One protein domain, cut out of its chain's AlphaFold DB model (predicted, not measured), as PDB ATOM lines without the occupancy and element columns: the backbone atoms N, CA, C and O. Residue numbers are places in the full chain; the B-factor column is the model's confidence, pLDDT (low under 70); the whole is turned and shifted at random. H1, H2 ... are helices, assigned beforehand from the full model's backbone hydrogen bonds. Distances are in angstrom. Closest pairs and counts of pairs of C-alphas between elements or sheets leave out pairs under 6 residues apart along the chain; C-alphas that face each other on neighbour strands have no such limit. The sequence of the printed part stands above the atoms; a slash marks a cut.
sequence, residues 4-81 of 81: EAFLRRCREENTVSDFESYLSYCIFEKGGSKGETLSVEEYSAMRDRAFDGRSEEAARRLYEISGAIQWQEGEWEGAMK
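Overview. This is residues 4 to 81 of the 81 residues of an uncharacterized protein of Deltaproteobacteria bacterium (UniProt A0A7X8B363). Helices H3 and H4 fold into a splayed hairpin, a V closed at their tight link, and H2 meets H4 near the last residues of both in a second V. H1 packs at the closed end of the V of H3 and H4, against both of them and H2, while short H5 packs on the first residues of H3, at the V's other end. The printed part has 78 residues with five named helices, H1 to H5 in order along the chain, and no named strand; the class is all helix. It is compact and rounded, with a radius of gyration of the C-alphas of 11.4 A and spans of 29 by 26 by 18 A.

Arrangement. H1, residues 4 to 12, and H2, residues 16 to 30, form a helical hairpin at a shallow tilt of 14 degrees, opposite ways. They only just touch, with 3 pairs of C-alphas within 8 A, the closest those of Cys 10 and Phe 19, 6.4 A apart; H2 does so with residues 19 to 22 alone. H3, residues 40 to 51, touches H1 only at their ends, and only just, with 3 pairs within 8 A; the closest C-alphas are those of Cys 10 and Phe 51, 6.4 A apart. H2 and H3 are close but not clearly touching, 7.0 A between the C-alphas of Val 16 and Phe 51. H4, residues 56 to 68, makes a second helical hairpin with H3, opposite ways at a steep tilt of 43 degrees; their closest C-alphas, of Ala 50 and Ala 58, are 4.9 A apart. H4 touches H1 at a steep tilt of 57 degrees, closest at the C-alphas of Leu 7 and Ala 59, 6.3 A. With residues 63 to 67 alone it touches H2, the same way at a steep tilt of 43 degrees; the closest C-alphas, of Ile 27 and Ser 66, are 4.4 A apart. H5, residues 75 to 79, touches H3 at residues 40 to 44 alone, closest at the C-alphas of Val 40 and Ala 79, 5.5 A. H4 and H5 are apart. Every O i to N i+4 pair is within hydrogen-bond range in H1, H2 and H3; H4 has 8 of 9, and H5 has 0 of 1, with 1 of 2 O i to N i+3 pairs.

Along the chain. H1 begins at C-alpha 4, (25.478, -6.656, 89.893), and measures 12.1 A from first to last C-alpha. H2, the longest, measures 20.9 A, H3 16.1 A and H4 18.4 A, ending at C-alpha 68, (16.651, -22.442, 88.859). H5 measures 6.8 A and ends at C-alpha 79, (21.893, -26.549, 104.502).

Size, cuts and confidence. The C-alphas farthest apart, of Asn 14 and Lys 34, are 31.5 A apart. The printed part has no cut, and no link is long. Mean pLDDT of the printed part is 70.4; residues 28 to 40 and 66 to 81 are under 70.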
ATOM      1  N   GLU A   4      24.569  -7.647  89.305       80.94
ATOM      2  CA  GLU A   4      25.478  -6.656  89.893       80.94
ATOM      3  C   GLU A   4      25.065  -6.301  91.325       80.94
ATOM      4  O   GLU A   4      25.908  -6.178  92.218       80.94
ATOM      5  N   ALA A   5      23.755  -6.214  91.581       81.31
ATOM      6  CA  ALA A   5      23.224  -6.006  92.926       81.31
ATOM      7  C   ALA A   5      23.530  -7.199  93.848       81.31
ATOM      8  O   ALA A   5      23.894  -7.002  95.010       81.31
ATOM      9  N   PHE A   6      23.437  -8.424  93.320       80.75
ATOM     10  CA  PHE A   6      23.795  -9.645  94.038       80.75
ATOM     11  C   PHE A   6      25.288  -9.699  94.380       80.75
ATOM     12  O   PHE A   6      25.648  -9.888  95.539       80.75
ATOM     13  N   LEU A   7      26.159  -9.470  93.395       81.81
ATOM     14  CA  LEU A   7      27.611  -9.505  93.561       81.81
ATOM     15  C   LEU A   7      28.102  -8.437  94.541       81.81
ATOM     16  O   LEU A   7      29.001  -8.692  95.343       81.81
ATOM     17  N   ARG A   8      27.508  -7.242  94.499       83.25
ATOM     18  CA  ARG A   8      27.831  -6.174  95.443       83.25
ATOM     19  C   ARG A   8      27.524  -6.597  96.878       83.25
ATOM     20  O   ARG A   8      28.399  -6.483  97.729       83.25
ATOM     21  N   ARG A   9      26.351  -7.187  97.124       79.38
ATOM     22  CA  ARG A   9      26.006  -7.753  98.436       79.38
ATOM     23  C   ARG A   9      26.937  -8.892  98.837       79.38
ATOM     24  O   ARG A   9      27.465  -8.856  99.938       79.38
ATOM     25  N   CYS A  10      27.286  -9.802  97.924       74.81
ATOM     26  CA  CYS A  10      28.295 -10.840  98.190       74.81
ATOM     27  C   CYS A  10      29.636 -10.280  98.685       74.81
ATOM     28  O   CYS A  10      30.372 -11.004  99.342       74.81
ATOM     29  N   ARG A  11      29.999  -9.039  98.324       76.06
ATOM     30  CA  ARG A  11      31.257  -8.380  98.717       76.06
ATOM     31  C   ARG A  11      31.117  -7.494  99.955       76.06
ATOM     32  O   ARG A  11      32.083  -7.355 100.694       76.06
ATOM     33  N   GLU A  12      29.951  -6.884 100.148       81.31
ATOM     34  CA  GLU A  12      29.666  -5.974 101.265       81.31
ATOM     35  C   GLU A  12      29.287  -6.718 102.555       81.31
ATOM     36  O   GLU A  12      29.558  -6.207 103.643       81.31
ATOM     37  N   GLU A  13      28.700  -7.918 102.458       79.19
ATOM     38  CA  GLU A  13      28.359  -8.709 103.643       79.19
ATOM     39  C   GLU A  13      29.633  -9.197 104.363       79.19
ATOM     40  O   GLU A  13      30.577  -9.734 103.757       79.19
ATOM     41  N   ASN A  14      29.654  -8.979 105.682       74.62
ATOM     42  CA  ASN A  14      30.789  -9.277 106.564       74.62
ATOM     43  C   ASN A  14      30.646 -10.622 107.280       74.62
ATOM     44  O   ASN A  14      31.632 -11.137 107.806       74.62
ATOM     45  N   THR A  15      29.438 -11.188 107.311       79.31
ATOM     46  CA  THR A  15      29.155 -12.467 107.963       79.31
ATOM     47  C   THR A  15      28.520 -13.444 106.981       79.31
ATOM     48  O   THR A  15      27.778 -13.050 106.078       79.31
ATOM     49  N   VAL A  16      28.806 -14.736 107.176       74.81
ATOM     50  CA  VAL A  16      28.198 -15.813 106.385       74.81
ATOM     51  C   VAL A  16      26.678 -15.812 106.568       74.81
ATOM     52  O   VAL A  16      25.964 -15.978 105.589       74.81
ATOM     53  N   SER A  17      26.167 -15.528 107.774       74.81
ATOM     54  CA  SER A  17      24.722 -15.544 108.041       74.81
ATOM     55  C   SER A  17      23.953 -14.445 107.307       74.81
ATOM     56  O   SER A  17      22.834 -14.679 106.848       74.81
ATOM     57  N   ASP A  18      24.531 -13.243 107.185       78.19
ATOM     58  CA  ASP A  18      23.900 -12.146 106.441       78.19
ATOM     59  C   ASP A  18      23.897 -12.453 104.940       78.19
ATOM     60  O   ASP A  18      22.894 -12.254 104.246       78.19
ATOM     61  N   PHE A  19      25.001 -13.025 104.452       79.12
ATOM     62  CA  PHE A  19      25.121 -13.493 103.079       79.12
ATOM     63  C   PHE A  19      24.105 -14.596 102.752       79.12
ATOM     64  O   PHE A  19      23.437 -14.536 101.720       79.12
ATOM     65  N   GLU A  20      23.939 -15.564 103.647       75.62
ATOM     66  CA  GLU A  20      22.960 -16.641 103.528       75.62
ATOM     67  C   GLU A  20      21.523 -16.133 103.552       75.62
ATOM     68  O   GLU A  20      20.726 -16.500 102.690       75.62
ATOM     69  N   SER A  21      21.206 -15.223 104.474       78.06
ATOM     70  CA  SER A  21      19.886 -14.589 104.554       78.06
ATOM     71  C   SER A  21      19.543 -13.854 103.256       78.06
ATOM     72  O   SER A  21      18.425 -13.953 102.744       78.06
ATOM     73  N   TYR A  22      20.522 -13.149 102.683       79.00
ATOM     74  CA  TYR A  22      20.368 -12.484 101.396       79.00
ATOM     75  C   TYR A  22      20.201 -13.483 100.242       79.00
ATOM     76  O   TYR A  22      19.341 -13.290  99.385       79.00
ATOM     77  N   LEU A  23      20.960 -14.578 100.233       75.94
ATOM     78  CA  LEU A  23      20.818 -15.676  99.272       75.94
ATOM     79  C   LEU A  23      19.421 -16.301  99.307       75.94
ATOM     80  O   LEU A  23      18.797 -16.443  98.253       75.94
ATOM     81  N   SER A  24      18.900 -16.610 100.496       73.50
ATOM     82  CA  SER A  24      17.541 -17.131 100.675       73.50
ATOM     83  C   SER A  24      16.486 -16.154 100.155       73.50
ATOM     84  O   SER A  24      15.543 -16.562  99.476       73.50
ATOM     85  N   TYR A  25      16.667 -14.853 100.397       78.31
ATOM     86  CA  TYR A  25      15.802 -13.822  99.824       78.31
ATOM     87  C   TYR A  25      15.860 -13.809  98.286       78.31
ATOM     88  O   TYR A  25      14.818 -13.768  97.636       78.31
ATOM     89  N   CYS A  26      17.053 -13.918  97.688       74.25
ATOM     90  CA  CYS A  26      17.230 -13.958  96.229       74.25
ATOM     91  C   CYS A  26      16.552 -15.171  95.588       74.25
ATOM     92  O   CYS A  26      15.931 -15.052  94.531       74.25
ATOM     93  N   ILE A  27      16.681 -16.326  96.237       70.81
ATOM     94  CA  ILE A  27      16.032 -17.580  95.866       70.81
ATOM     95  C   ILE A  27      14.510 -17.414  95.837       70.81
ATOM     96  O   ILE A  27      13.847 -17.779  94.864       70.81
ATOM     97  N   PHE A  28      13.960 -16.830  96.902       68.38
ATOM     98  CA  PHE A  28      12.526 -16.628  97.040       68.38
ATOM     99  C   PHE A  28      11.994 -15.617  96.016       68.38
ATOM    100  O   PHE A  28      10.994 -15.874  95.348       68.38
ATOM    101  N   GLU A  29      12.700 -14.497  95.827       69.94
ATOM    102  CA  GLU A  29      12.349 -13.461  94.848       69.94
ATOM    103  C   GLU A  29      12.360 -13.959  93.403       69.94
ATOM    104  O   GLU A  29      11.560 -13.501  92.587       69.94
ATOM    105  N   LYS A  30      13.278 -14.867  93.055       67.06
ATOM    106  CA  LYS A  30      13.381 -15.370  91.683       67.06
ATOM    107  C   LYS A  30      12.340 -16.428  91.331       67.06
ATOM    108  O   LYS A  30      12.232 -16.744  90.151       67.06
ATOM    109  N   GLY A  31      11.568 -16.923  92.303       56.62
ATOM    110  CA  GLY A  31      10.480 -17.870  92.067       56.62
ATOM    111  C   GLY A  31      10.970 -19.106  91.313       56.62
ATOM    112  O   GLY A  31      10.734 -19.215  90.112       56.62
ATOM    113  N   GLY A  32      11.684 -19.993  92.018       56.34
ATOM    114  CA  GLY A  32      12.375 -21.178  91.488       56.34
ATOM    115  C   GLY A  32      11.784 -21.742  90.191       56.34
ATOM    116  O   GLY A  32      10.706 -22.339  90.177       56.34
ATOM    117  N   SER A  33      12.489 -21.539  89.082       48.91
ATOM    118  CA  SER A  33      12.091 -22.015  87.761       48.91
ATOM    119  C   SER A  33      12.716 -23.377  87.508       48.91
ATOM    120  O   SER A  33      13.919 -23.441  87.334       48.91
ATOM    121  N   LYS A  34      11.901 -24.445  87.457       52.50
ATOM    122  CA  LYS A  34      12.287 -25.846  87.168       52.50
ATOM    123  C   LYS A  34      13.608 -25.989  86.385       52.50
ATOM    124  O   LYS A  34      13.591 -26.012  85.154       52.50
ATOM    125  N   GLY A  35      14.725 -26.155  87.081       55.00
ATOM    126  CA  GLY A  35      16.011 -26.366  86.432       55.00
ATOM    127  C   GLY A  35      17.099 -26.626  87.457       55.00
ATOM    128  O   GLY A  35      17.585 -25.704  88.082       55.00
ATOM    129  N   GLU A  36      17.495 -27.886  87.597       54.62
ATOM    130  CA  GLU A  36      18.579 -28.358  88.472       54.62
ATOM    131  C   GLU A  36      18.234 -28.472  89.968       54.62
ATOM    132  O   GLU A  36      17.906 -27.517  90.670       54.62
ATOM    133  N   THR A  37      18.336 -29.710  90.458       56.50
ATOM    134  CA  THR A  37      18.398 -30.038  91.882       56.50
ATOM    135  C   THR A  37      19.862 -29.964  92.278       56.50
ATOM    136  O   THR A  37      20.659 -30.777  91.811       56.50
ATOM    137  N   LEU A  38      20.223 -28.982  93.096       65.12
ATOM    138  CA  LEU A  38      21.583 -28.851  93.594       65.12
ATOM    139  C   LEU A  38      21.684 -29.493  94.976       65.12
ATOM    140  O   LEU A  38      20.815 -29.271  95.818       65.12
ATOM    141  N   SER A  39      22.728 -30.284  95.217       68.62
ATOM    142  CA  SER A  39      22.942 -30.857  96.546       68.62
ATOM    143  C   SER A  39      23.363 -29.779  97.551       68.62
ATOM    144  O   SER A  39      24.003 -28.784  97.202       68.62
ATOM    145  N   VAL A  40      23.040 -29.993  98.828       67.94
ATOM    146  CA  VAL A  40      23.444 -29.105  99.930       67.94
ATOM    147  C   VAL A  40      24.965 -28.909  99.977       67.94
ATOM    148  O   VAL A  40      25.443 -27.803 100.208       67.94
ATOM    149  N   GLU A  41      25.737 -29.962  99.703       72.75
ATOM    150  CA  GLU A  41      27.203 -29.912  99.702       72.75
ATOM    151  C   GLU A  41      27.752 -29.017  98.582       72.75
ATOM    152  O   GLU A  41      28.656 -28.211  98.811       72.75
ATOM    153  N   GLU A  42      27.180 -29.108  97.379       73.69
ATOM    154  CA  GLU A  42      27.561 -28.246  96.257       73.69
ATOM    155  C   GLU A  42      27.185 -26.785  96.510       73.69
ATOM    156  O   GLU A  42      27.948 -25.881  96.156       73.69
ATOM    157  N   TYR A  43      26.041 -26.546  97.157       76.81
ATOM    158  CA  TYR A  43      25.605 -25.209  97.545       76.81
ATOM    159  C   TYR A  43      26.574 -24.591  98.556       76.81
ATOM    160  O   TYR A  43      27.082 -23.493  98.319       76.81
ATOM    161  N   SER A  44      26.899 -25.315  99.630       77.75
ATOM    162  CA  SER A  44      27.833 -24.858 100.663       77.75
ATOM    163  C   SER A  44      29.227 -24.592 100.097       77.75
ATOM    164  O   SER A  44      29.811 -23.544 100.359       77.75
ATOM    165  N   ALA A  45      29.735 -25.465  99.221       81.62
ATOM    166  CA  ALA A  45      31.028 -25.249  98.571       81.62
ATOM    167  C   ALA A  45      31.044 -23.992  97.678       81.62
ATOM    168  O   ALA A  45      32.057 -23.290  97.597       81.62
ATOM    169  N   MET A  46      29.937 -23.690  96.991       82.56
ATOM    170  CA  MET A  46      29.809 -22.463  96.202       82.56
ATOM    171  C   MET A  46      29.644 -21.222  97.079       82.56
ATOM    172  O   MET A  46      30.273 -20.205  96.782       82.56
ATOM    173  N   ARG A  47      28.865 -21.309  98.164       83.06
ATOM    174  CA  ARG A  47      28.721 -20.257  99.179       83.06
ATOM    175  C   ARG A  47      30.085 -19.866  99.733       83.06
ATOM    176  O   ARG A  47      30.436 -18.693  99.678       83.06
ATOM    177  N   ASP A  48      30.880 -20.838 100.168       83.50
ATOM    178  CA  ASP A  48      32.194 -20.592 100.768       83.50
ATOM    179  C   ASP A  48      33.161 -19.978  99.746       83.50
ATOM    180  O   ASP A  48      33.869 -19.016 100.035       83.50
ATOM    181  N   ARG A  49      33.143 -20.434  98.486       83.12
ATOM    182  CA  ARG A  49      33.956 -19.815  97.422       83.12
ATOM    183  C   ARG A  49      33.521 -18.390  97.077       83.12
ATOM    184  O   ARG A  49      34.373 -17.563  96.749       83.12
ATOM    185  N   ALA A  50      32.225 -18.100  97.115       82.50
ATOM    186  CA  ALA A  50      31.698 -16.765  96.854       82.50
ATOM    187  C   ALA A  50      31.960 -15.810  98.027       82.50
ATOM    188  O   ALA A  50      32.282 -14.645  97.796       82.50
ATOM    189  N   PHE A  51      31.860 -16.302  99.262       80.88
ATOM    190  CA  PHE A  51      32.020 -15.516 100.481       80.88
ATOM    191  C   PHE A  51      33.488 -15.391 100.914       80.88
ATOM    192  O   PHE A  51      34.032 -14.287 100.893       80.88
ATOM    193  N   ASP A  52      34.168 -16.500 101.224       80.25
ATOM    194  CA  ASP A  52      35.572 -16.494 101.668       80.25
ATOM    195  C   ASP A  52      36.523 -16.232 100.502       80.25
ATOM    196  O   ASP A  52      37.461 -15.440 100.597       80.25
ATOM    197  N   GLY A  53      36.262 -16.882  99.366       78.81
ATOM    198  CA  GLY A  53      37.082 -16.733  98.165       78.81
ATOM    199  C   GLY A  53      36.805 -15.455  97.374       78.81
ATOM    200  O   GLY A  53      37.533 -15.175  96.420       78.81
ATOM    201  N   ARG A  54      35.739 -14.708  97.716       79.00
ATOM    202  CA  ARG A  54      35.214 -13.549  96.960       79.00
ATOM    203  C   ARG A  54      35.137 -13.813  95.448       79.00
ATOM    204  O   ARG A  54      35.301 -12.902  94.632       79.00
ATOM    205  N   SER A  55      34.904 -15.074  95.073       84.25
ATOM    206  CA  SER A  55      34.920 -15.529  93.686       84.25
ATOM    207  C   SER A  55      33.661 -15.063  92.967       84.25
ATOM    208  O   SER A  55      32.542 -15.447  93.308       84.25
ATOM    209  N   GLU A  56      33.855 -14.254  91.930       83.75
ATOM    210  CA  GLU A  56      32.762 -13.767  91.090       83.75
ATOM    211  C   GLU A  56      32.094 -14.898  90.297       83.75
ATOM    212  O   GLU A  56      30.880 -14.882  90.119       83.75
ATOM    213  N   GLU A  57      32.853 -15.921  89.886       84.00
ATOM    214  CA  GLU A  57      32.302 -17.113  89.228       84.00
ATOM    215  C   GLU A  57      31.390 -17.908  90.167       84.00
ATOM    216  O   GLU A  57      30.305 -18.327  89.764       84.00
ATOM    217  N   ALA A  58      31.786 -18.073  91.434       83.69
ATOM    218  CA  ALA A  58      30.949 -18.738  92.430       83.69
ATOM    219  C   ALA A  58      29.680 -17.923  92.730       83.69
ATOM    220  O   ALA A  58      28.586 -18.482  92.766       83.69
ATOM    221  N   ALA A  59      29.803 -16.597  92.854       83.25
ATOM    222  CA  ALA A  59      28.658 -15.706  93.018       83.25
ATOM    223  C   ALA A  59      27.713 -15.751  91.803       83.25
ATOM    224  O   ALA A  59      26.495 -15.788  91.966       83.25
ATOM    225  N   ARG A  60      28.247 -15.792  90.576       83.62
ATOM    226  CA  ARG A  60      27.437 -15.920  89.355       83.62
ATOM    227  C   ARG A  60      26.662 -17.227  89.338       83.62
ATOM    228  O   ARG A  60      25.462 -17.202  89.091       83.62
ATOM    229  N   ARG A  61      27.310 -18.329  89.706       81.81
ATOM    230  CA  ARG A  61      26.664 -19.639  89.776       81.81
ATOM    231  C   ARG A  61      25.577 -19.685  90.848       81.81
ATOM    232  O   ARG A  61      24.473 -20.121  90.556       81.81
ATOM    233  N   LEU A  62      25.839 -19.145  92.041       79.19
ATOM    234  CA  LEU A  62      24.838 -18.977  93.107       79.19
ATOM    235  C   LEU A  62      23.637 -18.134  92.650       79.19
ATOM    236  O   LEU A  62      22.480 -18.462  92.919       79.19
ATOM    237  N   TYR A  63      23.900 -17.058  91.912       79.50
ATOM    238  CA  TYR A  63      22.854 -16.232  91.334       79.50
ATOM    239  C   TYR A  63      22.045 -16.992  90.275       79.50
ATOM    240  O   TYR A  63      20.822 -16.883  90.263       79.50
ATOM    241  N   GLU A  64      22.666 -17.776  89.402       77.38
ATOM    242  CA  GLU A  64      21.955 -18.577  88.398       77.38
ATOM    243  C   GLU A  64      21.066 -19.639  89.056       77.38
ATOM    244  O   GLU A  64      19.860 -19.671  88.801       77.38
ATOM    245  N   ILE A  65      21.616 -20.414  89.993       72.56
ATOM    246  CA  ILE A  65      20.882 -21.490  90.673       72.56
ATOM    247  C   ILE A  65      19.780 -20.951  91.591       72.56
ATOM    248  O   ILE A  65      18.742 -21.591  91.735       72.56
ATOM    249  N   SER A  66      19.940 -19.746  92.156       68.00
ATOM    250  CA  SER A  66      18.875 -19.114  92.949       68.00
ATOM    251  C   SER A  66      17.592 -18.893  92.142       68.00
ATOM    252  O   SER A  66      16.512 -18.847  92.717       68.00
ATOM    253  N   GLY A  67      17.688 -18.802  90.810       60.78
ATOM    254  CA  GLY A  67      16.521 -18.758  89.931       60.78
ATOM    255  C   GLY A  67      16.060 -20.107  89.394       60.78
ATOM    256  O   GLY A  67      14.968 -20.167  88.840       60.78
ATOM    257  N   ALA A  68      16.858 -21.164  89.536       57.62
ATOM    258  CA  ALA A  68      16.651 -22.442  88.859       57.62
ATOM    259  C   ALA A  68      16.211 -23.572  89.823       57.62
ATOM    260  O   ALA A  68      15.441 -24.469  89.466       57.62
ATOM    261  N   ILE A  69      16.619 -23.493  91.093       58.56
ATOM    262  CA  ILE A  69      16.342 -24.548  92.069       58.56
ATOM    263  C   ILE A  69      14.864 -24.525  92.479       58.56
ATOM    264  O   ILE A  69      14.345 -23.534  93.001       58.56
ATOM    265  N   GLN A  70      14.189 -25.664  92.282       53.16
ATOM    266  CA  GLN A  70      12.924 -25.953  92.947       53.16
ATOM    267  C   GLN A  70      13.237 -26.434  94.356       53.16
ATOM    268  O   GLN A  70      13.414 -27.612  94.641       53.16
ATOM    269  N   TRP A  71      13.325 -25.455  95.222       53.94
ATOM    270  CA  TRP A  71      13.462 -25.610  96.640       53.94
ATOM    271  C   TRP A  71      12.205 -26.388  97.157       53.94
ATOM    272  O   TRP A  71      11.082 -25.900  97.014       53.94
ATOM    273  N   GLN A  72      12.363 -27.609  97.718       47.69
ATOM    274  CA  GLN A  72      11.330 -28.300  98.522       47.69
ATOM    275  C   GLN A  72      11.340 -27.855  99.992       47.69
ATOM    276  O   GLN A  72      12.389 -27.828 100.633       47.69
ATOM    277  N   GLU A  73      10.160 -27.524 100.527       43.25
ATOM    278  CA  GLU A  73       9.958 -27.046 101.903       43.25
ATOM    279  C   GLU A  73      10.680 -27.957 102.919       43.25
ATOM    280  O   GLU A  73      10.308 -29.117 103.092       43.25
ATOM    281  N   GLY A  74      11.754 -27.444 103.538       52.56
ATOM    282  CA  GLY A  74      12.584 -28.159 104.519       52.56
ATOM    283  C   GLY A  74      14.030 -28.469 104.095       52.56
ATOM    284  O   GLY A  74      14.853 -28.747 104.965       52.56
ATOM    285  N   GLU A  75      14.400 -28.370 102.810       51.38
ATOM    286  CA  GLU A  75      15.788 -28.635 102.370       51.38
ATOM    287  C   GLU A  75      16.760 -27.472 102.655       51.38
ATOM    288  O   GLU A  75      17.947 -27.698 102.893       51.38
ATOM    289  N   TRP A  76      16.274 -26.226 102.725       57.56
ATOM    290  CA  TRP A  76      17.100 -25.061 103.103       57.56
ATOM    291  C   TRP A  76      17.476 -25.040 104.584       57.56
ATOM    292  O   TRP A  76      18.549 -24.554 104.925       57.56
ATOM    293  N   GLU A  77      16.635 -25.577 105.474       46.97
ATOM    294  CA  GLU A  77      16.921 -25.586 106.917       46.97
ATOM    295  C   GLU A  77      18.043 -26.566 107.295       46.97
ATOM    296  O   GLU A  77      18.712 -26.374 108.310       46.97
ATOM    297  N   GLY A  78      18.278 -27.598 106.476       47.66
ATOM    298  CA  GLY A  78      19.392 -28.534 106.656       47.66
ATOM    299  C   GLY A  78      20.729 -28.017 106.116       47.66
ATOM    300  O   GLY A  78      21.776 -28.405 106.623       47.66
ATOM    301  N   ALA A  79      20.699 -27.131 105.116       48.00
ATOM    302  CA  ALA A  79      21.893 -26.549 104.502       48.00
ATOM    303  C   ALA A  79      22.518 -25.403 105.313       48.00
ATOM    304  O   ALA A  79      23.695 -25.101 105.130       48.00
ATOM    305  N   MET A  80      21.735 -24.775 106.197       45.75
ATOM    306  CA  MET A  80      22.130 -23.592 106.977       45.75
ATOM    307  C   MET A  80      22.396 -23.897 108.462       45.75
ATOM    308  O   MET A  80      22.258 -23.012 109.308       45.75
ATOM    309  N   LYS A  81      22.739 -25.148 108.799       37.34
ATOM    310  CA  LYS A  81      23.046 -25.584 110.171       37.34
ATOM    311  C   LYS A  81      24.501 -25.984 110.361       37.34
ATOM    312  O   LYS A  81      25.054 -26.637 109.452       37.34
TER     313      LYS A  81